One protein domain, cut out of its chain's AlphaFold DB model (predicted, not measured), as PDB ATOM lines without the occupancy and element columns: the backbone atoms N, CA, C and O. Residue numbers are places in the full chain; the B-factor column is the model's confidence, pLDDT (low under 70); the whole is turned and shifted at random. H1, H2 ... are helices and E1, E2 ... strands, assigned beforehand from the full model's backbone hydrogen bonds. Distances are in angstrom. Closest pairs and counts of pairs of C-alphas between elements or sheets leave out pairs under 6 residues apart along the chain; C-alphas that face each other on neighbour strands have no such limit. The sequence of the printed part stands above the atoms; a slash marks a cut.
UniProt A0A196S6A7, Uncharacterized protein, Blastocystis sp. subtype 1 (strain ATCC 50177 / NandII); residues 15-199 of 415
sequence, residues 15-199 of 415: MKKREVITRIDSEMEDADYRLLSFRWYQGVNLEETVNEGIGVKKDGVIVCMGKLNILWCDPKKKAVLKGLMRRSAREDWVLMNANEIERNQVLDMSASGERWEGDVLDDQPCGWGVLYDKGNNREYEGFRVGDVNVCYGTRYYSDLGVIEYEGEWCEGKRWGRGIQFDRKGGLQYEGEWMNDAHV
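This is residues 15 to 199 of the 415 residues of an uncharacterized protein of Blastocystis sp. subtype 1 (strain ATCC 50177 / NandII) (UniProt A0A196S6A7). Two antiparallel sheets are partly face to face as a sandwich, their strands crossed at 65 degrees, and the helix H1 covers the other face of the smaller sheet. The larger sheet, E7 to E14, is twisted and its strands E9 to E14 bend, while the smaller sheet, E1 to E6, lies between it and H1. The printed part has 185 residues with one named helix, then fourteen named strands, and each sheet's order follows the chain; the class is mostly strand. The whole is compact, with a radius of gyration of the C-alphas of 16.6 A and spans of 48 by 36 by 33 A.

H1, residues 17 to 29, begins at C-alpha 17 (43.237, 61.248, 95.788) and is 18.1 A long. E1 is residues 33 to 39, 20.0 A; E2 50 to 56; E3 62 to 65; E4 69 to 74; E5 79 to 85; and E6 93 to 96. E7, residues 102 to 108, begins at C-alpha 102 (32.364, 45.284, 75.763). Then come E8, 115 to 121; E9, 124 to 132; E10, 138 to 145; E11, 148 to 157, 17.7 A; E12, 162 to 170, 21.9 A; E13, 173 to 181; and E14, 187 to 194, 18.7 A, ending at C-alpha 194 (25.992, 48.218, 105.739).

Each sheet is a meander, each strand the antiparallel neighbour of the one before. E7 and E14 are the edge strands of the larger sheet. E10 and E11 form a hairpin, with N 141 and O 154 2.8 A apart, within hydrogen-bond range. E11 bends by 124 degrees at residue 151, and the closest C-alphas of E3 and E11 are those of Cys 64 and Cys 151, 5.3 A apart. The closest C-alphas of E5 and E9 are those of Val 80 and Gly 127, 5.8 A apart. In the smaller sheet E3 and E4 form a hairpin, with N 64 and O 71 2.9 A apart, within hydrogen-bond range. H1 is on one face of this sheet, making two layers, a helix over one face of a sheet, at a height over the sheet of 7.9 A. H1 lies over E3 and only just runs slantwise to it, at 31 degrees on the local plane. The closest C-alphas of H1 and E2 are those of Met 28 and Gly 55, 5.8 A apart. In H1 every O i to N i+4 pair is within hydrogen-bond range.

The two C-alphas farthest apart, those of Asn 45 and Lys 184, are 48.6 A apart. The printed part has no cut and no long link. E6 and E7 are apart, though their link, where the chain changes sheets, is tight. The mean pLDDT of the printed part is 89.8, and residues 39 to 50 are under 70.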
ATOM      1  N   MET A  15      44.139  61.794  88.378       82.44
ATOM      2  CA  MET A  15      43.677  62.658  89.462       82.44
ATOM      3  C   MET A  15      44.259  62.185  90.781       82.44
ATOM      4  O   MET A  15      44.223  60.993  91.114       82.44
ATOM      5  N   LYS A  16      44.752  63.144  91.562       82.81
ATOM      6  CA  LYS A  16      45.223  62.853  92.915       82.81
ATOM      7  C   LYS A  16      44.034  62.510  93.805       82.81
ATOM      8  O   LYS A  16      42.939  63.042  93.639       82.81
ATOM      9  N   LYS A  17      44.267  61.680  94.824       73.75
ATOM     10  CA  LYS A  17      43.237  61.248  95.788       73.75
ATOM     11  C   LYS A  17      42.410  62.414  96.357       73.75
ATOM     12  O   LYS A  17      41.190  62.321  96.381       73.75
ATOM     13  N   ARG A  18      43.055  63.522  96.744       73.88
ATOM     14  CA  ARG A  18      42.381  64.717  97.285       73.88
ATOM     15  C   ARG A  18      41.386  65.338  96.300       73.88
ATOM     16  O   ARG A  18      40.277  65.670  96.689       73.88
ATOM     17  N   GLU A  19      41.772  65.466  95.033       80.44
ATOM     18  CA  GLU A  19      40.912  66.030  93.981       80.44
ATOM     19  C   GLU A  19      39.682  65.152  93.749       80.44
ATOM     20  O   GLU A  19      38.573  65.660  93.581       80.44
ATOM     21  N   VAL A  20      39.874  63.828  93.781       80.50
ATOM     22  CA  VAL A  20      38.773  62.869  93.680       80.50
ATOM     23  C   VAL A  20      37.827  63.027  94.859       80.50
ATOM     24  O   VAL A  20      36.634  63.165  94.632       80.50
ATOM     25  N   ILE A  21      38.336  63.078  96.088       74.44
ATOM     26  CA  ILE A  21      37.500  63.183  97.290       74.44
ATOM     27  C   ILE A  21      36.669  64.462  97.276       74.44
ATOM     28  O   ILE A  21      35.455  64.371  97.375       74.44
ATOM     29  N   THR A  22      37.268  65.624  96.994       77.75
ATOM     30  CA  THR A  22      36.511  66.882  96.868       77.75
ATOM     31  C   THR A  22      35.414  66.797  95.802       77.75
ATOM     32  O   THR A  22      34.312  67.312  95.986       77.75
ATOM     33  N   ARG A  23      35.691  66.131  94.676       81.81
ATOM     34  CA  ARG A  23      34.694  65.926  93.622       81.81
ATOM     35  C   ARG A  23      33.574  64.986  94.062       81.81
ATOM     36  O   ARG A  23      32.425  65.226  93.707       81.81
ATOM     37  N   ILE A  24      33.901  63.917  94.784       79.56
ATOM     38  CA  ILE A  24      32.908  62.978  95.305       79.56
ATOM     39  C   ILE A  24      32.057  63.635  96.372       79.56
ATOM     40  O   ILE A  24      30.848  63.487  96.293       79.56
ATOM     41  N   ASP A  25      32.642  64.393  97.294       77.31
ATOM     42  CA  ASP A  25      31.889  65.115  98.317       77.31
ATOM     43  C   ASP A  25      30.830  66.010  97.665       77.31
ATOM     44  O   ASP A  25      29.659  65.902  98.008       77.31
ATOM     45  N   SER A  26      31.206  66.774  96.632       80.81
ATOM     46  CA  SER A  26      30.265  67.594  95.855       80.81
ATOM     47  C   SER A  26      29.209  66.766  95.107       80.81
ATOM     48  O   SER A  26      28.033  67.109  95.118       80.81
ATOM     49  N   GLU A  27      29.586  65.659  94.461       80.88
ATOM     50  CA  GLU A  27      28.628  64.806  93.734       80.88
ATOM     51  C   GLU A  27      27.662  64.072  94.666       80.88
ATOM     52  O   GLU A  27      26.516  63.806  94.297       80.88
ATOM     53  N   MET A  28      28.152  63.708  95.846       82.19
ATOM     54  CA  MET A  28      27.374  63.113  96.911       82.19
ATOM     55  C   MET A  28      26.477  64.181  97.523       82.19
ATOM     56  O   MET A  28      25.334  63.851  97.771       82.19
ATOM     57  N   GLU A  29      26.908  65.440  97.680       79.50
ATOM     58  CA  GLU A  29      26.116  66.564  98.219       79.50
ATOM     59  C   GLU A  29      24.764  66.792  97.526       79.50
ATOM     60  O   GLU A  29      23.800  67.185  98.186       79.50
ATOM     61  N   ASP A  30      24.650  66.418  96.256       80.25
ATOM     62  CA  ASP A  30      23.410  66.501  95.476       80.25
ATOM     63  C   ASP A  30      22.558  65.214  95.499       80.25
ATOM     64  O   ASP A  30      21.501  65.146  94.869       80.25
ATOM     65  N   ALA A  31      23.005  64.149  96.170       87.25
ATOM     66  CA  ALA A  31      22.278  62.882  96.219       87.25
ATOM     67  C   ALA A  31      21.109  62.935  97.219       87.25
ATOM     68  O   ALA A  31      21.288  63.354  98.367       87.25
ATOM     69  N   ASP A  32      19.943  62.431  96.798       90.62
ATOM     70  CA  ASP A  32      18.708  62.343  97.598       90.62
ATOM     71  C   ASP A  32      18.845  61.352  98.763       90.62
ATOM     72  O   ASP A  32      18.194  61.481  99.800       90.62
ATOM     73  N   TYR A  33      19.695  60.343  98.590       91.94
ATOM     74  CA  TYR A  33      19.997  59.348  99.605       91.94
ATOM     75  C   TYR A  33      21.483  59.012  99.595       91.94
ATOM     76  O   TYR A  33      22.084  58.892  98.533       91.94
ATOM     77  N   ARG A  34      22.080  58.858 100.778       91.50
ATOM     78  CA  ARG A  34      23.495  58.521 100.954       91.50
ATOM     79  C   ARG A  34      23.694  57.647 102.173       91.50
ATOM     80  O   ARG A  34      23.238  57.996 103.263       91.50
ATOM     81  N   LEU A  35      24.474  56.591 101.998       92.56
ATOM     82  CA  LEU A  35      24.980  55.781 103.092       92.56
ATOM     83  C   LEU A  35      26.486  55.616 102.934       92.56
ATOM     84  O   LEU A  35      26.959  54.819 102.123       92.56
ATOM     85  N   LEU A  36      27.227  56.399 103.710       88.75
ATOM     86  CA  LEU A  36      28.682  56.482 103.680       88.75
ATOM     87  C   LEU A  36      29.249  55.950 104.990       88.75
ATOM     88  O   LEU A  36      28.705  56.238 106.056       88.75
ATOM     89  N   SER A  37      30.337  55.190 104.904       86.25
ATOM     90  CA  SER A  37      31.086  54.716 106.065       86.25
ATOM     91  C   SER A  37      32.300  55.595 106.343       86.25
ATOM     92  O   SER A  37      33.038  56.002 105.437       86.25
ATOM     93  N   PHE A  38      32.532  55.832 107.630       77.19
ATOM     94  CA  PHE A  38      33.621  56.645 108.140       77.19
ATOM     95  C   PHE A  38      34.433  55.816 109.126       77.19
ATOM     96  O   PHE A  38      33.905  55.276 110.103       77.19
ATOM     97  N   ARG A  39      35.747  55.729 108.891       66.00
ATOM     98  CA  ARG A  39      36.659  55.228 109.919       66.00
ATOM     99  C   ARG A  39      37.036  56.384 110.818       66.00
ATOM    100  O   ARG A  39      37.887  57.203 110.487       66.00
ATOM    101  N   TRP A  40      36.391  56.417 111.972       57.62
ATOM    102  CA  TRP A  40      36.827  57.241 113.077       57.62
ATOM    103  C   TRP A  40      38.074  56.572 113.666       57.62
ATOM    104  O   TRP A  40      37.944  55.508 114.256       57.62
ATOM    105  N   TYR A  41      39.257  57.169 113.475       49.53
ATOM    106  CA  TYR A  41      40.619  56.646 113.730       49.53
ATOM    107  C   TYR A  41      41.361  56.060 112.521       49.53
ATOM    108  O   TYR A  41      41.256  54.878 112.210       49.53
ATOM    109  N   GLN A  42      42.255  56.875 111.959       40.88
ATOM    110  CA  GLN A  42      43.678  56.577 111.751       40.88
ATOM    111  C   GLN A  42      44.372  57.901 111.406       40.88
ATOM    112  O   GLN A  42      43.768  58.727 110.736       40.88
ATOM    113  N   GLY A  43      45.588  58.125 111.920       41.78
ATOM    114  CA  GLY A  43      46.378  59.357 111.780       41.78
ATOM    115  C   GLY A  43      46.784  59.685 110.343       41.78
ATOM    116  O   GLY A  43      47.964  59.690 110.006       41.78
ATOM    117  N   VAL A  44      45.796  59.967 109.510       38.38
ATOM    118  CA  VAL A  44      45.921  60.463 108.153       38.38
ATOM    119  C   VAL A  44      45.019  61.684 108.062       38.38
ATOM    120  O   VAL A  44      43.968  61.731 108.700       38.38
ATOM    121  N   ASN A  45      45.481  62.712 107.349       38.94
ATOM    122  CA  ASN A  45      44.746  63.958 107.144       38.94
ATOM    123  C   ASN A  45      43.254  63.688 106.887       38.94
ATOM    124  O   ASN A  45      42.915  62.758 106.161       38.94
ATOM    125  N   LEU A  46      42.383  64.546 107.432       42.69
ATOM    126  CA  LEU A  46      40.914  64.524 107.287       42.69
ATOM    127  C   LEU A  46      40.403  64.389 105.835       42.69
ATOM    128  O   LEU A  46      39.240  64.069 105.619       42.69
ATOM    129  N   GLU A  47      41.290  64.547 104.853       43.22
ATOM    130  CA  GLU A  47      41.126  64.178 103.445       43.22
ATOM    131  C   GLU A  47      41.001  62.660 103.182       43.22
ATOM    132  O   GLU A  47      40.999  62.270 102.026       43.22
ATOM    133  N   GLU A  48      40.920  61.777 104.186       50.28
ATOM    134  CA  GLU A  48      40.810  60.312 104.002       50.28
ATOM    135  C   GLU A  48      39.577  59.666 104.665       50.28
ATOM    136  O   GLU A  48      39.573  58.475 104.981       50.28
ATOM    137  N   THR A  49      38.530  60.447 104.918       50.12
ATOM    138  CA  THR A  49      37.459  60.079 105.859       50.12
ATOM    139  C   THR A  49      36.319  59.249 105.265       50.12
ATOM    140  O   THR A  49      35.769  58.413 105.986       50.12
ATOM    141  N   VAL A  50      36.002  59.381 103.972       55.25
ATOM    142  CA  VAL A  50      35.035  58.488 103.308       55.25
ATOM    143  C   VAL A  50      35.772  57.232 102.834       55.25
ATOM    144  O   VAL A  50      36.647  57.311 101.971       55.25
ATOM    145  N   ASN A  51      35.460  56.067 103.412       72.06
ATOM    146  CA  ASN A  51      36.080  54.807 102.983       72.06
ATOM    147  C   ASN A  51      35.313  54.190 101.822       72.06
ATOM    148  O   ASN A  51      35.871  53.957 100.755       72.06
ATOM    149  N   GLU A  52      34.040  53.920 102.069       86.50
ATOM    150  CA  GLU A  52      33.176  53.124 101.212       86.50
ATOM    151  C   GLU A  52      31.745  53.621 101.376       86.50
ATOM    152  O   GLU A  52      31.350  54.056 102.469       86.50
ATOM    153  N   GLY A  53      30.956  53.540 100.317       91.81
ATOM    154  CA  GLY A  53      29.530  53.768 100.424       91.81
ATOM    155  C   GLY A  53      28.865  54.071  99.104       91.81
ATOM    156  O   GLY A  53      29.445  53.914  98.029       91.81
ATOM    157  N   ILE A  54      27.621  54.513  99.205       94.44
ATOM    158  CA  ILE A  54      26.798  54.819  98.046       94.44
ATOM    159  C   ILE A  54      26.068  56.149  98.223       94.44
ATOM    160  O   ILE A  54      25.728  56.550  99.340       94.44
ATOM    161  N   GLY A  55      25.767  56.785  97.098       94.69
ATOM    162  CA  GLY A  55      24.797  57.864  96.990       94.69
ATOM    163  C   GLY A  55      23.847  57.601  95.831       94.69
ATOM    164  O   GLY A  55      24.276  57.193  94.757       94.69
ATOM    165  N   VAL A  56      22.558  57.839  96.036       95.81
ATOM    166  CA  VAL A  56      21.513  57.700  95.023       95.81
ATOM    167  C   VAL A  56      20.989  59.084  94.686       95.81
ATOM    168  O   VAL A  56      20.477  59.808  95.543       95.81
ATOM    169  N   LYS A  57      21.148  59.461  93.422       94.81
ATOM    170  CA  LYS A  57      20.670  60.730  92.881       94.81
ATOM    171  C   LYS A  57      19.176  60.666  92.578       94.81
ATOM    172  O   LYS A  57      18.604  59.592  92.404       94.81
ATOM    173  N   LYS A  58      18.559  61.838  92.437       93.12
ATOM    174  CA  LYS A  58      17.125  61.998  92.153       93.12
ATOM    175  C   LYS A  58      16.637  61.299  90.882       93.12
ATOM    176  O   LYS A  58      15.484  60.883  90.796       93.12
ATOM    177  N   ASP A  59      17.501  61.165  89.881       93.56
ATOM    178  CA  ASP A  59      17.209  60.454  88.632       93.56
ATOM    179  C   ASP A  59      17.335  58.920  88.753       93.56
ATOM    180  O   ASP A  59      16.924  58.186  87.846       93.56
ATOM    181  N   GLY A  60      17.823  58.424  89.893       94.94
ATOM    182  CA  GLY A  60      18.068  57.014  90.180       94.94
ATOM    183  C   GLY A  60      19.489  56.548  89.862       94.94
ATOM    184  O   GLY A  60      19.761  55.356  89.988       94.94
ATOM    185  N   VAL A  61      20.396  57.444  89.452       96.50
ATOM    186  CA  VAL A  61      21.811  57.095  89.280       96.50
ATOM    187  C   VAL A  61      22.434  56.805  90.642       96.50
ATOM    188  O   VAL A  61      22.350  57.618  91.564       96.50
ATOM    189  N   ILE A  62      23.099  55.658  90.743       96.94
ATOM    190  CA  ILE A  62      23.818  55.232  91.940       96.94
ATOM    191  C   ILE A  62      25.297  55.527  91.747       96.94
ATOM    192  O   ILE A  62      25.914  55.069  90.787       96.94
ATOM    193  N   VAL A  63      25.861  56.284  92.678       95.25
ATOM    194  CA  VAL A  63      27.295  56.496  92.823       95.25
ATOM    195  C   VAL A  63      27.790  55.524  93.881       95.25
ATOM    196  O   VAL A  63      27.460  55.694  95.049       95.25
ATOM    197  N   CYS A  64      28.549  54.502  93.500       94.81
ATOM    198  CA  CYS A  64      29.183  53.582  94.441       94.81
ATOM    199  C   CYS A  64      30.661  53.933  94.553       94.81
ATOM    200  O   CYS A  64      31.360  54.019  93.545       94.81
ATOM    201  N   MET A  65      31.121  54.159  95.777       91.25
ATOM    202  CA  MET A  65      32.499  54.483  96.092       91.25
ATOM    203  C   MET A  65      33.106  53.318  96.866       91.25
ATOM    204  O   MET A  65      32.717  53.054  98.001       91.25
ATOM    205  N   GLY A  66      34.046  52.630  96.231       88.56
ATOM    206  CA  GLY A  66      34.845  51.566  96.817       88.56
ATOM    207  C   GLY A  66      36.304  51.981  97.019       88.56
ATOM    208  O   GLY A  66      36.712  53.119  96.771       88.56
ATOM    209  N   LYS A  67      37.143  51.029  97.429       84.81
ATOM    210  CA  LYS A  67      38.568  51.263  97.725       84.81
ATOM    211  C   LYS A  67      39.378  51.595  96.479       84.81
ATOM    212  O   LYS A  67      40.330  52.382  96.545       84.81
ATOM    213  N   LEU A  68      39.060  50.938  95.368       87.06
ATOM    214  CA  LEU A  68      39.831  50.995  94.119       87.06
ATOM    215  C   LEU A  68      39.006  51.471  92.920       87.06
ATOM    216  O   LEU A  68      39.575  51.765  91.871       87.06
ATOM    217  N   ASN A  69      37.688  51.562  93.075       90.19
ATOM    218  CA  ASN A  69      36.770  51.961  92.021       90.19
ATOM    219  C   ASN A  69      35.718  52.933  92.567       90.19
ATOM    220  O   ASN A  69      35.330  52.869  93.730       90.19
ATOM    221  N   ILE A  70      35.281  53.851  91.712       92.75
ATOM    222  CA  ILE A  70      34.119  54.703  91.941       92.75
ATOM    223  C   ILE A  70      33.303  54.674  90.664       92.75
ATOM    224  O   ILE A  70      33.827  55.011  89.604       92.75
ATOM    225  N   LEU A  71      32.041  54.280  90.747       94.38
ATOM    226  CA  LEU A  71      31.191  54.072  89.580       94.38
ATOM    227  C   LEU A  71      29.905  54.866  89.703       94.38
ATOM    228  O   LEU A  71      29.307  54.931  90.770       94.38
ATOM    229  N   TRP A  72      29.458  55.411  88.576       95.38
ATOM    230  CA  TRP A  72      28.119  55.954  88.422       95.38
ATOM    231  C   TRP A  72      27.348  55.014  87.516       95.38
ATOM    232  O   TRP A  72      27.636  54.927  86.320       95.38
ATOM    233  N   CYS A  73      26.376  54.322  88.084       96.88
ATOM    234  CA  CYS A  73      25.575  53.333  87.389       96.88
ATOM    235  C   CYS A  73      24.124  53.793  87.306       96.88
ATOM    236  O   CYS A  73      23.589  54.353  88.259       96.88
ATOM    237  N   ASP A  74      23.483  53.532  86.174       97.44
ATOM    238  CA  ASP A  74      22.043  53.699  85.987       97.44
ATOM    239  C   ASP A  74      21.396  52.306  85.985       97.44
ATOM    240  O   ASP A  74      21.476  51.605  84.967       97.44
ATOM    241  N   PRO A  75      20.775  51.870  87.100       96.94
ATOM    242  CA  PRO A  75      20.165  50.545  87.192       96.94
ATOM    243  C   PRO A  75      19.040  50.321  86.185       96.94
ATOM    244  O   PRO A  75      18.871  49.206  85.699       96.94
ATOM    245  N   LYS A  76      18.305  51.373  85.800       96.44
ATOM    246  CA  LYS A  76      17.216  51.261  84.817       96.44
ATOM    247  C   LYS A  76      17.763  50.997  83.421       96.44
ATOM    248  O   LYS A  76      17.179  50.224  82.668       96.44
ATOM    249  N   LYS A  77      18.886  51.635  83.078       96.69
ATOM    250  CA  LYS A  77      19.579  51.408  81.802       96.69
ATOM    251  C   LYS A  77      20.539  50.222  81.832       96.69
ATOM    252  O   LYS A  77      21.103  49.915  80.785       96.69
ATOM    253  N   LYS A  78      20.752  49.591  82.995       97.31
ATOM    254  CA  LYS A  78      21.745  48.523  83.190       97.31
ATOM    255  C   LYS A  78      23.122  48.932  82.636       97.31
ATOM    256  O   LYS A  78      23.772  48.189  81.911       97.31
ATOM    257  N   ALA A  79      23.540  50.171  82.914       96.19
ATOM    258  CA  ALA A  79      24.728  50.759  82.295       96.19
ATOM    259  C   ALA A  79      25.594  51.539  83.286       96.19
ATOM    260  O   ALA A  79      25.092  52.318  84.098       96.19
ATOM    261  N   VAL A  80      26.912  51.377  83.153       96.31
ATOM    262  CA  VAL A  80      27.898  52.268  83.774       96.31
ATOM    263  C   VAL A  80      28.002  53.537  82.930       96.31
ATOM    264  O   VAL A  80      28.232  53.472  81.724       96.31
ATOM    265  N   LEU A  81      27.807  54.697  83.555       94.00
ATOM    266  CA  LEU A  81      27.827  56.007  82.898       94.00
ATOM    267  C   LEU A  81      29.227  56.628  82.902       94.00
ATOM    268  O   LEU A  81      29.659  57.229  81.921       94.00
ATOM    269  N   LYS A  82      29.923  56.511  84.034       91.94
ATOM    270  CA  LYS A  82      31.310  56.944  84.232       91.94
ATOM    271  C   LYS A  82      31.928  56.142  85.371       91.94
ATOM    272  O   LYS A  82      31.211  55.642  86.238       91.94
ATOM    273  N   GLY A  83      33.254  56.059  85.382       91.81
ATOM    274  CA  GLY A  83      34.000  55.402  86.444       91.81
ATOM    275  C   GLY A  83      35.348  56.065  86.694       91.81
ATOM    276  O   GLY A  83      35.932  56.659  85.789       91.81
ATOM    277  N   LEU A  84      35.839  55.969  87.921       91.81
ATOM    278  CA  LEU A  84      37.224  56.231  88.294       91.81
ATOM    279  C   LEU A  84      37.801  54.927  88.826       91.81
ATOM    280  O   LEU A  84      37.162  54.264  89.639       91.81
ATOM    281  N   MET A  85      38.994  54.558  88.378       89.81
ATOM    282  CA  MET A  85      39.645  53.311  88.778       89.81
ATOM    283  C   MET A  85      41.124  53.540  89.071       89.81
ATOM    284  O   MET A  85      41.754  54.434  88.504       89.81
ATOM    285  N   ARG A  86      41.688  52.718  89.954       87.50
ATOM    286  CA  ARG A  86      43.129  52.652  90.230       87.50
ATOM    287  C   ARG A  86      43.540  51.219  90.542       87.50
ATOM    288  O   ARG A  86      42.751  50.459  91.095       87.50
ATOM    289  N   ARG A  87      44.790  50.858  90.244       82.19
ATOM    290  CA  ARG A  87      45.290  49.490  90.485       82.19
ATOM    291  C   ARG A  87      45.671  49.250  91.940       82.19
ATOM    292  O   ARG A  87      45.595  48.129  92.427       82.19
ATOM    293  N   SER A  88      46.102  50.298  92.639       82.19
ATOM    294  CA  SER A  88      46.485  50.212  94.045       82.19
ATOM    295  C   SER A  88      46.214  51.513  94.790       82.19
ATOM    296  O   SER A  88      46.051  52.577  94.195       82.19
ATOM    297  N   ALA A  89      46.235  51.446  96.122       77.12
ATOM    298  CA  ALA A  89      46.037  52.616  96.970       77.12
ATOM    299  C   ALA A  89      47.109  53.713  96.800       77.12
ATOM    300  O   ALA A  89      46.873  54.845  97.221       77.12
ATOM    301  N   ARG A  90      48.267  53.374  96.213       78.38
ATOM    302  CA  ARG A  90      49.412  54.276  95.994       78.38
ATOM    303  C   ARG A  90      49.394  54.961  94.630       78.38
ATOM    304  O   ARG A  90      50.207  55.849  94.402       78.38
ATOM    305  N   GLU A  91      48.521  54.520  93.733       82.75
ATOM    306  CA  GLU A  91      48.403  55.069  92.388       82.75
ATOM    307  C   GLU A  91      47.310  56.137  92.314       82.75
ATOM    308  O   GLU A  91      46.354  56.141  93.101       82.75
ATOM    309  N   ASP A  92      47.472  57.035  91.343       86.44
ATOM    310  CA  ASP A  92      46.472  58.040  91.008       86.44
ATOM    311  C   ASP A  92      45.234  57.386  90.387       86.44
ATOM    312  O   ASP A  92      45.291  56.327  89.757       86.44
ATOM    313  N   TRP A  93      44.100  58.059  90.543       88.75
ATOM    314  CA  TRP A  93      42.857  57.646  89.914       88.75
ATOM    315  C   TRP A  93      42.875  57.987  88.431       88.75
ATOM    316  O   TRP A  93      43.289  59.078  88.035       88.75
ATOM    317  N   VAL A  94      42.365  57.071  87.617       90.50
ATOM    318  CA  VAL A  94      42.227  57.242  86.173       90.50
ATOM    319  C   VAL A  94      40.753  57.181  85.806       90.50
ATOM    320  O   VAL A  94      39.992  56.375  86.341       90.50
ATOM    321  N   LEU A  95      40.341  58.061  84.895       90.00
ATOM    322  CA  LEU A  95      39.001  58.024  84.328       90.00
ATOM    323  C   LEU A  95      38.828  56.762  83.478       90.00
ATOM    324  O   LEU A  95      39.560  56.557  82.512       90.00
ATOM    325  N   MET A  96      37.833  55.952  83.824       88.88
ATOM    326  CA  MET A  96      37.407  54.804  83.035       88.88
ATOM    327  C   MET A  96      36.688  55.294  81.774       88.88
ATOM    328  O   MET A  96      35.742  56.087  81.855       88.88
ATOM    329  N   ASN A  97      37.103  54.801  80.608       85.38
ATOM    330  CA  ASN A  97      36.421  55.066  79.350       85.38
ATOM    331  C   ASN A  97      35.255  54.083  79.174       85.38
ATOM    332  O   ASN A  97      35.451  52.945  78.765       85.38
ATOM    333  N   ALA A  98      34.024  54.524  79.441       83.94
ATOM    334  CA  ALA A  98      32.838  53.666  79.340       83.94
ATOM    335  C   ALA A  98      32.589  53.092  77.926       83.94
ATOM    336  O   ALA A  98      31.841  52.128  77.791       83.94
ATOM    337  N   ASN A  99      33.215  53.650  76.881       87.81
ATOM    338  CA  ASN A  99      33.130  53.120  75.517       87.81
ATOM    339  C   ASN A  99      34.009  51.879  75.286       87.81
ATOM    340  O   ASN A  99      33.844  51.220  74.266       87.81
ATOM    341  N   GLU A 100      34.949  51.590  76.187       91.31
ATOM    342  CA  GLU A 100      35.785  50.380  76.147       91.31
ATOM    343  C   GLU A 100      35.094  49.180  76.811       91.31
ATOM    344  O   GLU A 100      35.613  48.074  76.751       91.31
ATOM    345  N   ILE A 101      33.915  49.382  77.412       94.88
ATOM    346  CA  ILE A 101      33.116  48.293  77.976       94.88
ATOM    347  C   ILE A 101      32.480  47.497  76.836       94.88
ATOM    348  O   ILE A 101      31.579  47.978  76.136       94.88
ATOM    349  N   GLU A 102      32.919  46.254  76.692       96.81
ATOM    350  CA  GLU A 102      32.364  45.284  75.763       96.81
ATOM    351  C   GLU A 102      31.062  44.717  76.326       96.81
ATOM    352  O   GLU A 102      31.008  44.208  77.444       96.81
ATOM    353  N   ARG A 103      29.980  44.823  75.554       96.19
ATOM    354  CA  ARG A 103      28.633  44.427  75.987       96.19
ATOM    355  C   ARG A 103      28.362  42.962  75.673       96.19
ATOM    356  O   ARG A 103      28.779  42.476  74.621       96.19
ATOM    357  N   ASN A 104      27.556  42.315  76.517       94.81
ATOM    358  CA  ASN A 104      27.014  40.966  76.294       94.81
ATOM    359  C   ASN A 104      28.087  39.903  75.997       94.81
ATOM    360  O   ASN A 104      27.902  39.056  75.122       94.81
ATOM    361  N   GLN A 105      29.216  39.972  76.695       98.00
ATOM    362  CA  GLN A 105      30.275  38.979  76.599       98.00
ATOM    363  C   GLN A 105      29.974  37.772  77.481       98.00
ATOM    364  O   GLN A 105      29.216  37.855  78.447       98.00
ATOM    365  N   VAL A 106      30.600  36.651  77.138       97.31
ATOM    366  CA  VAL A 106      30.586  35.430  77.938       97.31
ATOM    367  C   VAL A 106      32.013  35.172  78.395       97.31
ATOM    368  O   VAL A 106      32.876  34.864  77.576       97.31
ATOM    369  N   LEU A 107      32.254  35.322  79.692       96.25
ATOM    370  CA  LEU A 107      33.568  35.198  80.306       96.25
ATOM    371  C   LEU A 107      33.590  33.985  81.235       96.25
ATOM    372  O   LEU A 107      32.745  33.853  82.123       96.25
ATOM    373  N   ASP A 108      34.558  33.101  81.023       94.75
ATOM    374  CA  ASP A 108      34.847  32.006  81.946       94.75
ATOM    375  C   ASP A 108      35.546  32.576  83.189       94.75
ATOM    376  O   ASP A 108      36.612  33.184  83.091       94.75
ATOM    377  N   MET A 109      34.912  32.423  84.351       91.81
ATOM    378  CA  MET A 109      35.397  32.974  85.617       91.81
ATOM    379  C   MET A 109      36.316  31.993  86.347       91.81
ATOM    380  O   MET A 109      37.152  32.416  87.147       91.81
ATOM    381  N   SER A 110      36.180  30.688  86.093       89.25
ATOM    382  CA  SER A 110      37.020  29.667  86.712       89.25
ATOM    383  C   SER A 110      37.016  28.368  85.914       89.25
ATOM    384  O   SER A 110      35.990  27.922  85.415       89.25
ATOM    385  N   ALA A 111      38.141  27.645  85.929       82.75
ATOM    386  CA  ALA A 111      38.250  26.335  85.273       82.75
ATOM    387  C   ALA A 111      37.228  25.286  85.777       82.75
ATOM    388  O   ALA A 111      37.061  24.236  85.158       82.75
ATOM    389  N   SER A 112      36.563  25.544  86.910       79.69
ATOM    390  CA  SER A 112      35.474  24.729  87.457       79.69
ATOM    391  C   SER A 112      34.098  24.986  86.831       79.69
ATOM    392  O   SER A 112      33.168  24.243  87.150       79.69
ATOM    393  N   GLY A 113      33.963  25.981  85.948       86.69
ATOM    394  CA  GLY A 113      32.752  26.242  85.165       86.69
ATOM    395  C   GLY A 113      31.879  27.402  85.649       86.69
ATOM    396  O   GLY A 113      30.721  27.471  85.240       86.69
ATOM    397  N   GLU A 114      32.386  28.295  86.506       95.38
ATOM    398  CA  GLU A 114      31.687  29.554  86.816       95.38
ATOM    399  C   GLU A 114      31.778  30.500  85.618       95.38
ATOM    400  O   GLU A 114      32.816  30.586  84.962       95.38
ATOM    401  N   ARG A 115      30.703  31.228  85.319       96.94
ATOM    402  CA  ARG A 115      30.617  32.028  84.090       96.94
ATOM    403  C   ARG A 115      29.928  33.357  84.332       96.94
ATOM    404  O   ARG A 115      28.896  33.414  84.991       96.94
ATOM    405  N   TRP A 116      30.465  34.411  83.740       98.25
ATOM    406  CA  TRP A 116      29.837  35.722  83.670       98.25
ATOM    407  C   TRP A 116      29.260  35.952  82.277       98.25
ATOM    408  O   TRP A 116      29.941  35.754  81.274       98.25
ATOM    409  N   GLU A 117      28.007  36.386  82.214       98.44
ATOM    410  CA  GLU A 117      27.341  36.815  80.986       98.44
ATOM    411  C   GLU A 117      26.940  38.285  81.123       98.44
ATOM    412  O   GLU A 117      25.965  38.608  81.805       98.44
ATOM    413  N   GLY A 118      27.689  39.195  80.503       98.12
ATOM    414  CA  GLY A 118      27.430  40.623  80.644       98.12
ATOM    415  C   GLY A 118      28.547  41.525  80.154       98.12
ATOM    416  O   GLY A 118      29.300  41.191  79.244       98.12
ATOM    417  N   ASP A 119      28.610  42.706  80.752       98.31
ATOM    418  CA  ASP A 119      29.579  43.740  80.415       98.31
ATOM    419  C   ASP A 119      30.990  43.381  80.917       98.31
ATOM    420  O   ASP A 119      31.155  42.924  82.056       98.31
ATOM    421  N   VAL A 120      32.003  43.601  80.075       97.50
ATOM    422  CA  VAL A 120      33.413  43.265  80.333       97.50
ATOM    423  C   VAL A 120      34.326  44.447  79.994       97.50
ATOM    424  O   VAL A 120      34.102  45.159  79.018       97.50
ATOM    425  N   LEU A 121      35.361  44.654  80.807       94.31
ATOM    426  CA  LEU A 121      36.461  45.590  80.563       94.31
ATOM    427  C   LEU A 121      37.772  44.905  80.961       94.31
ATOM    428  O   LEU A 121      37.854  44.361  82.060       94.31
ATOM    429  N   ASP A 122      38.780  44.936  80.086       92.06
ATOM    430  CA  ASP A 122      40.089  44.297  80.305       92.06
ATOM    431  C   ASP A 122      39.978  42.821  80.755       92.06
ATOM    432  O   ASP A 122      40.593  42.408  81.742       92.06
ATOM    433  N   ASP A 123      39.157  42.034  80.047       93.50
ATOM    434  CA  ASP A 123      38.886  40.612  80.326       93.50
ATOM    435  C   ASP A 123      38.339  40.331  81.742       93.50
ATOM    436  O   ASP A 123      38.482  39.229  82.274       93.50
ATOM    437  N   GLN A 124      37.696  41.318  82.373       95.19
ATOM    438  CA  GLN A 124      37.039  41.175  83.675       95.19
ATOM    439  C   GLN A 124      35.608  41.721  83.656       95.19
ATOM    440  O   GLN A 124      35.323  42.662  82.911       95.19
ATOM    441  N   PRO A 125      34.695  41.197  84.502       97.31
ATOM    442  CA  PRO A 125      33.364  41.778  84.658       97.31
ATOM    443  C   PRO A 125      33.458  43.271  84.975       97.31
ATOM    444  O   PRO A 125      34.177  43.661  85.892       97.31
ATOM    445  N   CYS A 126      32.755  44.113  84.225       96.75
ATOM    446  CA  CYS A 126      32.713  45.550  84.480       96.75
ATOM    447  C   CYS A 126      31.428  46.158  83.920       96.75
ATOM    448  O   CYS A 126      31.383  46.649  82.794       96.75
ATOM    449  N   GLY A 127      30.380  46.162  84.735       97.12
ATOM    450  CA  GLY A 127      29.062  46.662  84.361       97.12
ATOM    451  C   GLY A 127      27.976  45.661  84.700       97.12
ATOM    452  O   GLY A 127      28.107  44.935  85.682       97.12
ATOM    453  N   TRP A 128      26.878  45.673  83.946       98.62
ATOM    454  CA  TRP A 128      25.737  44.810  84.243       98.62
ATOM    455  C   TRP A 128      25.909  43.421  83.626       98.62
ATOM    456  O   TRP A 128      26.347  43.292  82.485       98.62
ATOM    457  N   GLY A 129      25.492  42.384  84.346       98.50
ATOM    458  CA  GLY A 129      25.454  41.021  83.822       98.50
ATOM    459  C   GLY A 129      24.892  40.014  84.809       98.50
ATOM    460  O   GLY A 129      24.315  40.387  85.832       98.50
ATOM    461  N   VAL A 130      25.056  38.738  84.472       98.62
ATOM    462  CA  VAL A 130      24.615  37.589  85.261       98.62
ATOM    463  C   VAL A 130      25.805  36.675  85.537       98.62
ATOM    464  O   VAL A 130      26.482  36.228  84.613       98.62
ATOM    465  N   LEU A 131      26.049  36.385  86.811       98.38
ATOM    466  CA  LEU A 131      27.001  35.380  87.268       98.38
ATOM    467  C   LEU A 131      26.277  34.046  87.450       98.38
ATOM    468  O   LEU A 131      25.246  33.977  88.129       98.38
ATOM    469  N   TYR A 132      26.842  32.998  86.864       97.94
ATOM    470  CA  TYR A 132      26.391  31.622  86.995       97.94
ATOM    471  C   TYR A 132      27.413  30.790  87.766       97.94
ATOM    472  O   TYR A 132      28.617  30.873  87.502       97.94
ATOM    473  N   ASP A 133      26.907  29.949  88.665       95.56
ATOM    474  CA  ASP A 133      27.708  28.963  89.378       95.56
ATOM    475  C   ASP A 133      28.119  27.794  88.454       95.56
ATOM    476  O   ASP A 133      27.646  27.644  87.323       95.56
ATOM    477  N   LYS A 134      28.968  26.897  88.965       94.56
ATOM    478  CA  LYS A 134      29.401  25.666  88.269       94.56
ATOM    479  C   LYS A 134      28.265  24.714  87.855       94.56
ATOM    480  O   LYS A 134      28.481  23.804  87.058       94.56
ATOM    481  N   GLY A 135      27.082  24.855  88.453       94.56
ATOM    482  CA  GLY A 135      25.873  24.096  88.132       94.56
ATOM    483  C   GLY A 135      25.015  24.766  87.057       94.56
ATOM    484  O   GLY A 135      23.938  24.257  86.754       94.56
ATOM    485  N   ASN A 136      25.486  25.878  86.478       94.81
ATOM    486  CA  ASN A 136      24.744  26.734  85.555       94.81
ATOM    487  C   ASN A 136      23.481  27.350  86.193       94.81
ATOM    488  O   ASN A 136      22.533  27.705  85.488       94.81
ATOM    489  N   ASN A 137      23.469  27.499  87.520       97.06
ATOM    490  CA  ASN A 137      22.428  28.224  88.238       97.06
ATOM    491  C   ASN A 137      22.826  29.691  88.383       97.06
ATOM    492  O   ASN A 137      24.004  30.017  88.515       97.06
ATOM    493  N   ARG A 138      21.839  30.589  88.397       97.62
ATOM    494  CA  ARG A 138      22.095  32.014  88.638       97.62
ATOM    495  C   ARG A 138      22.534  32.223  90.082       97.62
ATOM    496  O   ARG A 138      21.871  31.766  91.010       97.62
ATOM    497  N   GLU A 139      23.632  32.938  90.258       97.81
ATOM    498  CA  GLU A 139      24.145  33.351  91.564       97.81
ATOM    499  C   GLU A 139      23.877  34.834  91.804       97.81
ATOM    500  O   GLU A 139      23.405  35.228  92.873       97.81
ATOM    501  N   TYR A 140      24.102  35.658  90.781       98.56
ATOM    502  CA  TYR A 140      23.941  37.101  90.867       98.56
ATOM    503  C   TYR A 140      23.522  37.700  89.523       98.56
ATOM    504  O   TYR A 140      24.011  37.279  88.481       98.56
ATOM    505  N   GLU A 141      22.653  38.705  89.540       98.75
ATOM    506  CA  GLU A 141      22.376  39.591  88.409       98.75
ATOM    507  C   GLU A 141      22.520  41.044  88.874       98.75
ATOM    508  O   GLU A 141      21.818  41.471  89.785       98.75
ATOM    509  N   GLY A 142      23.396  41.831  88.255       98.56
ATOM    510  CA  GLY A 142      23.582  43.227  88.652       98.56
ATOM    511  C   GLY A 142      24.893  43.830  88.185       98.56
ATOM    512  O   GLY A 142      25.545  43.294  87.288       98.56
ATOM    513  N   PHE A 143      25.281  44.956  88.790       98.56
ATOM    514  CA  PHE A 143      26.564  45.588  88.497       98.56
ATOM    515  C   PHE A 143      27.721  44.896  89.223       98.56
ATOM    516  O   PHE A 143      27.710  44.733  90.443       98.56
ATOM    517  N   ARG A 144      28.771  44.561  88.474       97.50
ATOM    518  CA  ARG A 144      29.985  43.924  88.993       97.50
ATOM    519  C   ARG A 144      31.234  44.596  88.432       97.50
ATOM    520  O   ARG A 144      31.226  45.033  87.283       97.50
ATOM    521  N   VAL A 145      32.295  44.670  89.234       95.50
ATOM    522  CA  VAL A 145      33.656  45.016  88.792       95.50
ATOM    523  C   VAL A 145      34.615  43.953  89.306       95.50
ATOM    524  O   VAL A 145      34.741  43.778  90.513       95.50
ATOM    525  N   GLY A 146      35.272  43.229  88.402       94.06
ATOM    526  CA  GLY A 146      36.105  42.082  88.747       94.06
ATOM    527  C   GLY A 146      35.308  41.029  89.521       94.06
ATOM    528  O   GLY A 146      34.351  40.435  89.015       94.06
ATOM    529  N   ASP A 147      35.700  40.807  90.771       92.81
ATOM    530  CA  ASP A 147      35.093  39.852  91.692       92.81
ATOM    531  C   ASP A 147      34.070  40.469  92.669       92.81
ATOM    532  O   ASP A 147      33.441  39.737  93.441       92.81
ATOM    533  N   VAL A 148      33.843  41.787  92.616       94.81
ATOM    534  CA  VAL A 148      32.983  42.500  93.573       94.81
ATOM    535  C   VAL A 148      31.682  43.006  92.955       94.81
ATOM    536  O   VAL A 148      31.663  43.665  91.915       94.81
ATOM    537  N   ASN A 149      30.573  42.742  93.649       97.75
ATOM    538  CA  ASN A 149      29.270  43.342  93.357       97.75
ATOM    539  C   ASN A 149      29.248  44.799  93.837       97.75
ATOM    540  O   ASN A 149      29.742  45.115  94.924       97.75
ATOM    541  N   VAL A 150      28.662  45.684  93.039       97.50
ATOM    542  CA  VAL A 150      28.658  47.135  93.267       97.50
ATOM    543  C   VAL A 150      27.311  47.734  92.874       97.50
ATOM    544  O   VAL A 150      26.531  47.111  92.163       97.50
ATOM    545  N   CYS A 151      27.030  48.956  93.317       97.56
ATOM    546  CA  CYS A 151      25.816  49.717  93.008       97.56
ATOM    547  C   CYS A 151      24.505  48.997  93.357       97.56
ATOM    548  O   CYS A 151      23.963  49.249  94.423       97.56
ATOM    549  N   TYR A 152      23.981  48.155  92.465       98.62
ATOM    550  CA  TYR A 152      22.687  47.487  92.598       98.62
ATOM    551  C   TYR A 152      22.708  46.115  91.933       98.62
ATOM    552  O   TYR A 152      23.308  45.944  90.869       98.62
ATOM    553  N   GLY A 153      22.001  45.162  92.530       98.50
ATOM    554  CA  GLY A 153      21.780  43.854  91.940       98.50
ATOM    555  C   GLY A 153      21.023  42.901  92.849       98.50
ATOM    556  O   GLY A 153      20.719  43.199  94.007       98.50
ATOM    557  N   THR A 154      20.787  41.720  92.308       98.81
ATOM    558  CA  THR A 154      20.010  40.645  92.899       98.81
ATOM    559  C   THR A 154      20.894  39.421  93.065       98.81
ATOM    560  O   THR A 154      21.486  38.941  92.102       98.81
ATOM    561  N   ARG A 155      20.988  38.906  94.287       98.69
ATOM    562  CA  ARG A 155      21.639  37.634  94.610       98.69
ATOM    563  C   ARG A 155      20.580  36.558  94.831       98.69
ATOM    564  O   ARG A 155      19.498  36.850  95.344       98.69
ATOM    565  N   TYR A 156      20.897  35.323  94.456       98.56
ATOM    566  CA  TYR A 156      19.974  34.192  94.473       98.56
ATOM    567  C   TYR A 156      20.466  33.072  95.392       98.56
ATOM    568  O   TYR A 156      21.663  32.808  95.482       98.56
ATOM    569  N   TYR A 157      19.529  32.338  95.992       97.88
ATOM    570  CA  TYR A 157      19.801  30.981  96.461       97.88
ATOM    571  C   TYR A 157      19.920  30.075  95.232       97.88
ATOM    572  O   TYR A 157      18.912  29.587  94.717       97.88
ATOM    573  N   SER A 158      21.138  29.898  94.720       95.06
ATOM    574  CA  SER A 158      21.399  29.233  93.433       95.06
ATOM    575  C   SER A 158      20.841  27.812  93.342       95.06
ATOM    576  O   SER A 158      20.376  27.410  92.281       95.06
ATOM    577  N   ASP A 159      20.786  27.077  94.455       95.19
ATOM    578  CA  ASP A 159      20.193  25.736  94.539       95.19
ATOM    579  C   ASP A 159      18.675  25.713  94.290       95.19
ATOM    580  O   ASP A 159      18.123  24.679  93.916       95.19
ATOM    581  N   LEU A 160      18.001  26.844  94.500       95.88
ATOM    582  CA  LEU A 160      16.545  26.982  94.416       95.88
ATOM    583  C   LEU A 160      16.093  27.931  93.298       95.88
ATOM    584  O   LEU A 160      14.922  27.917  92.926       95.88
ATOM    585  N   GLY A 161      16.988  28.782  92.792       94.88
ATOM    586  CA  GLY A 161      16.672  29.822  91.811       94.88
ATOM    587  C   GLY A 161      15.777  30.945  92.350       94.88
ATOM    588  O   GLY A 161      15.241  31.726  91.565       94.88
ATOM    589  N   VAL A 162      15.597  31.035  93.671       97.31
ATOM    590  CA  VAL A 162      14.801  32.088  94.322       97.31
ATOM    591  C   VAL A 162      15.706  33.213  94.816       97.31
ATOM    592  O   VAL A 162      16.873  32.985  95.142       97.31
ATOM    593  N   ILE A 163      15.180  34.437  94.852       98.50
ATOM    594  CA  ILE A 163      15.931  35.621  95.286       98.50
ATOM    595  C   ILE A 163      16.322  35.453  96.758       98.50
ATOM    596  O   ILE A 163      15.501  35.064  97.580       98.50
ATOM    597  N   GLU A 164      17.578  35.745  97.079       98.56
ATOM    598  CA  GLU A 164      18.075  35.881  98.451       98.56
ATOM    599  C   GLU A 164      18.067  37.348  98.877       98.56
ATOM    600  O   GLU A 164      17.650  37.679  99.986       98.56
ATOM    601  N   TYR A 165      18.533  38.228  97.994       98.75
ATOM    602  CA  TYR A 165      18.637  39.655  98.255       98.75
ATOM    603  C   TYR A 165      18.487  40.443  96.963       98.75
ATOM    604  O   TYR A 165      19.124  40.109  95.968       98.75
ATOM    605  N   GLU A 166      17.717  41.518  97.000       98.69
ATOM    606  CA  GLU A 166      17.673  42.531  95.952       98.69
ATOM    607  C   GLU A 166      17.928  43.895  96.582       98.69
ATOM    608  O   GLU A 166      17.245  44.287  97.527       98.69
ATOM    609  N   GLY A 167      18.914  44.624  96.072       98.31
ATOM    610  CA  GLY A 167      19.200  45.948  96.591       98.31
ATOM    611  C   GLY A 167      20.576  46.453  96.226       98.31
ATOM    612  O   GLY A 167      21.199  46.035  95.246       98.31
ATOM    613  N   GLU A 168      21.037  47.385  97.042       98.44
ATOM    614  CA  GLU A 168      22.279  48.097  96.823       98.44
ATOM    615  C   GLU A 168      23.499  47.286  97.324       98.44
ATOM    616  O   GLU A 168      23.403  46.432  98.217       98.44
ATOM    617  N   TRP A 169      24.655  47.511  96.689       98.25
ATOM    618  CA  TRP A 169      25.908  46.784  96.936       98.25
ATOM    619  C   TRP A 169      27.111  47.730  96.971       98.25
ATOM    620  O   TRP A 169      27.199  48.687  96.198       98.25
ATOM    621  N   CYS A 170      28.080  47.432  97.835       96.06
ATOM    622  CA  CYS A 170      29.377  48.104  97.875       96.06
ATOM    623  C   CYS A 170      30.455  47.099  98.297       96.06
ATOM    624  O   CYS A 170      30.267  46.378  99.277       96.06
ATOM    625  N   GLU A 171      31.560  47.023  97.546       93.88
ATOM    626  CA  GLU A 171      32.681  46.100  97.817       93.88
ATOM    627  C   GLU A 171      32.230  44.636  98.021       93.88
ATOM    628  O   GLU A 171      32.713  43.929  98.905       93.88
ATOM    629  N   GLY A 172      31.256  44.180  97.223       96.25
ATOM    630  CA  GLY A 172      30.732  42.814  97.282       96.25
ATOM    631  C   GLY A 172      29.797  42.519  98.458       96.25
ATOM    632  O   GLY A 172      29.330  41.390  98.574       96.25
ATOM    633  N   LYS A 173      29.489  43.508  99.303       97.12
ATOM    634  CA  LYS A 173      28.605  43.358 100.466       97.12
ATOM    635  C   LYS A 173      27.289  44.090 100.270       97.12
ATOM    636  O   LYS A 173      27.243  45.110  99.573       97.12
ATOM    637  N   ARG A 174      26.238  43.608 100.939       98.12
ATOM    638  CA  ARG A 174      24.954  44.315 101.002       98.12
ATOM    639  C   ARG A 174      25.175  45.674 101.644       98.12
ATOM    640  O   ARG A 174      25.797  45.789 102.708       98.12
ATOM    641  N   TRP A 175      24.686  46.694 100.965       97.44
ATOM    642  CA  TRP A 175      24.840  48.080 101.355       97.44
ATOM    643  C   TRP A 175      23.562  48.824 101.022       97.44
ATOM    644  O   TRP A 175      22.861  48.429 100.110       97.44
ATOM    645  N   GLY A 176      23.268  49.912 101.718       96.56
ATOM    646  CA  GLY A 176      22.148  50.764 101.370       96.56
ATOM    647  C   GLY A 176      20.796  50.072 101.481       96.56
ATOM    648  O   GLY A 176      20.608  49.188 102.302       96.56
ATOM    649  N   ARG A 177      19.824  50.494 100.686       97.69
ATOM    650  CA  ARG A 177      18.476  49.936 100.689       97.69
ATOM    651  C   ARG A 177      18.467  48.569 100.016       97.69
ATOM    652  O   ARG A 177      18.986  48.403  98.912       97.69
ATOM    653  N   GLY A 178      17.819  47.610 100.663       98.12
ATOM    654  CA  GLY A 178      17.654  46.280 100.101       98.12
ATOM    655  C   GLY A 178      16.616  45.437 100.822       98.12
ATOM    656  O   GLY A 178      16.245  45.696 101.972       98.12
ATOM    657  N   ILE A 179      16.177  44.405 100.115       98.69
ATOM    658  CA  ILE A 179      15.163  43.449 100.533       98.69
ATOM    659  C   ILE A 179      15.808  42.069 100.580       98.69
ATOM    660  O   ILE A 179      16.379  41.611  99.594       98.69
ATOM    661  N   GLN A 180      15.715  41.403 101.726       98.75
ATOM    662  CA  GLN A 180      16.166  40.034 101.922       98.75
ATOM    663  C   GLN A 180      14.969  39.091 101.992       98.75
ATOM    664  O   GLN A 180      13.978  39.367 102.674       98.75
ATOM    665  N   PHE A 181      15.111  37.938 101.348       98.44
ATOM    666  CA  PHE A 181      14.108  36.887 101.315       98.44
ATOM    667  C   PHE A 181      14.650  35.586 101.912       98.44
ATOM    668  O   PHE A 181      15.853  35.300 101.907       98.44
ATOM    669  N   ASP A 182      13.743  34.771 102.439       97.75
ATOM    670  CA  ASP A 182      14.042  33.401 102.823       97.75
ATOM    671  C   ASP A 182      14.044  32.455 101.606       97.75
ATOM    672  O   ASP A 182      13.664  32.802 100.487       97.75
ATOM    673  N   ARG A 183      14.443  31.202 101.833       97.81
ATOM    674  CA  ARG A 183      14.490  30.154 100.798       97.81
ATOM    675  C   ARG A 183      13.121  29.746 100.231       97.81
ATOM    676  O   ARG A 183      13.067  28.972  99.282       97.81
ATOM    677  N   LYS A 184      12.014  30.208 100.816       97.38
ATOM    678  CA  LYS A 184      10.641  30.001 100.325       97.38
ATOM    679  C   LYS A 184      10.109  31.235  99.583       97.38
ATOM    680  O   LYS A 184       8.963  31.209  99.143       97.38
ATOM    681  N   GLY A 185      10.917  32.290  99.448       95.56
ATOM    682  CA  GLY A 185      10.528  33.572  98.860       95.56
ATOM    683  C   GLY A 185       9.767  34.495  99.818       95.56
ATOM    684  O   GLY A 185       9.189  35.485  99.379       95.56
ATOM    685  N   GLY A 186       9.730  34.184 101.115       97.88
ATOM    686  CA  GLY A 186       9.132  35.038 102.136       97.88
ATOM    687  C   GLY A 186      10.024  36.234 102.464       97.88
ATOM    688  O   GLY A 186      11.234  36.077 102.618       97.88
ATOM    689  N   LEU A 187       9.431  37.425 102.595       98.12
ATOM    690  CA  LEU A 187      10.135  38.634 103.029       98.12
ATOM    691  C   LEU A 187      10.711  38.433 104.439       98.12
ATOM    692  O   LEU A 187       9.960  38.231 105.393       98.12
ATOM    693  N   GLN A 188      12.036  38.515 104.568       98.06
ATOM    694  CA  GLN A 188      12.739  38.419 105.847       98.06
ATOM    695  C   GLN A 188      13.078  39.803 106.408       98.06
ATOM    696  O   GLN A 188      12.933  40.025 107.610       98.06
ATOM    697  N   TYR A 189      13.516  40.727 105.552       98.12
ATOM    698  CA  TYR A 189      13.864  42.089 105.952       98.12
ATOM    699  C   TYR A 189      13.773  43.051 104.769       98.12
ATOM    700  O   TYR A 189      14.177  42.714 103.662       98.12
ATOM    701  N   GLU A 190      13.300  44.266 105.025       98.19
ATOM    702  CA  GLU A 190      13.360  45.401 104.107       98.19
ATOM    703  C   GLU A 190      13.891  46.605 104.889       98.19
ATOM    704  O   GLU A 190      13.331  46.980 105.923       98.19
ATOM    705  N   GLY A 191      14.995  47.189 104.428       96.50
ATOM    706  CA  GLY A 191      15.626  48.305 105.124       96.50
ATOM    707  C   GLY A 191      17.025  48.629 104.619       96.50
ATOM    708  O   GLY A 191      17.386  48.301 103.489       96.50
ATOM    709  N   GLU A 192      17.798  49.314 105.461       96.38
ATOM    710  CA  GLU A 192      19.153  49.766 105.142       96.38
ATOM    711  C   GLU A 192      20.207  48.780 105.665       96.38
ATOM    712  O   GLU A 192      20.136  48.304 106.799       96.38
ATOM    713  N   TRP A 193      21.217  48.523 104.843       96.50
ATOM    714  CA  TRP A 193      22.301  47.576 105.045       96.50
ATOM    715  C   TRP A 193      23.648  48.294 105.038       96.50
ATOM    716  O   TRP A 193      23.871  49.235 104.282       96.50
ATOM    717  N   MET A 194      24.592  47.829 105.839       93.25
ATOM    718  CA  MET A 194      25.992  48.218 105.739       93.25
ATOM    719  C   MET A 194      26.854  47.028 106.128       93.25
ATOM    720  O   MET A 194      26.696  46.479 107.215       93.25
ATOM    721  N   ASN A 195      27.795  46.650 105.262       92.44
ATOM    722  CA  ASN A 195      28.688  45.515 105.508       92.44
ATOM    723  C   ASN A 195      27.935  44.219 105.879       92.44
ATOM    724  O   ASN A 195      28.323  43.537 106.825       92.44
ATOM    725  N   ASP A 196      26.864  43.892 105.148       96.19
ATOM    726  CA  ASP A 196      26.014  42.711 105.383       96.19
ATOM    727  C   ASP A 196      25.225  42.688 106.703       96.19
ATOM    728  O   ASP A 196      24.567  41.686 106.991       96.19
ATOM    729  N   ALA A 197      25.229  43.782 107.466       94.38
ATOM    730  CA  ALA A 197      24.418  43.972 108.664       94.38
ATOM    731  C   ALA A 197      23.342  45.045 108.440       94.38
ATOM    732  O   ALA A 197      23.489  45.905 107.573       94.38
ATOM    733  N   HIS A 198      22.268  45.014 109.232       94.44
ATOM    734  CA  HIS A 198      21.272  46.087 109.242       94.44
ATOM    735  C   HIS A 198      21.864  47.354 109.871       94.44
ATOM    736  O   HIS A 198      22.624  47.279 110.836       94.44
ATOM    737  N   VAL A 199      21.512  48.521 109.336       92.00
ATOM    738  CA  VAL A 199      22.008  49.816 109.821       92.00
ATOM    739  C   VAL A 199      21.376  50.176 111.170       92.00
ATOM    740  O   VAL A 199      20.153  50.270 111.290       92.00
TER     741      VAL A 199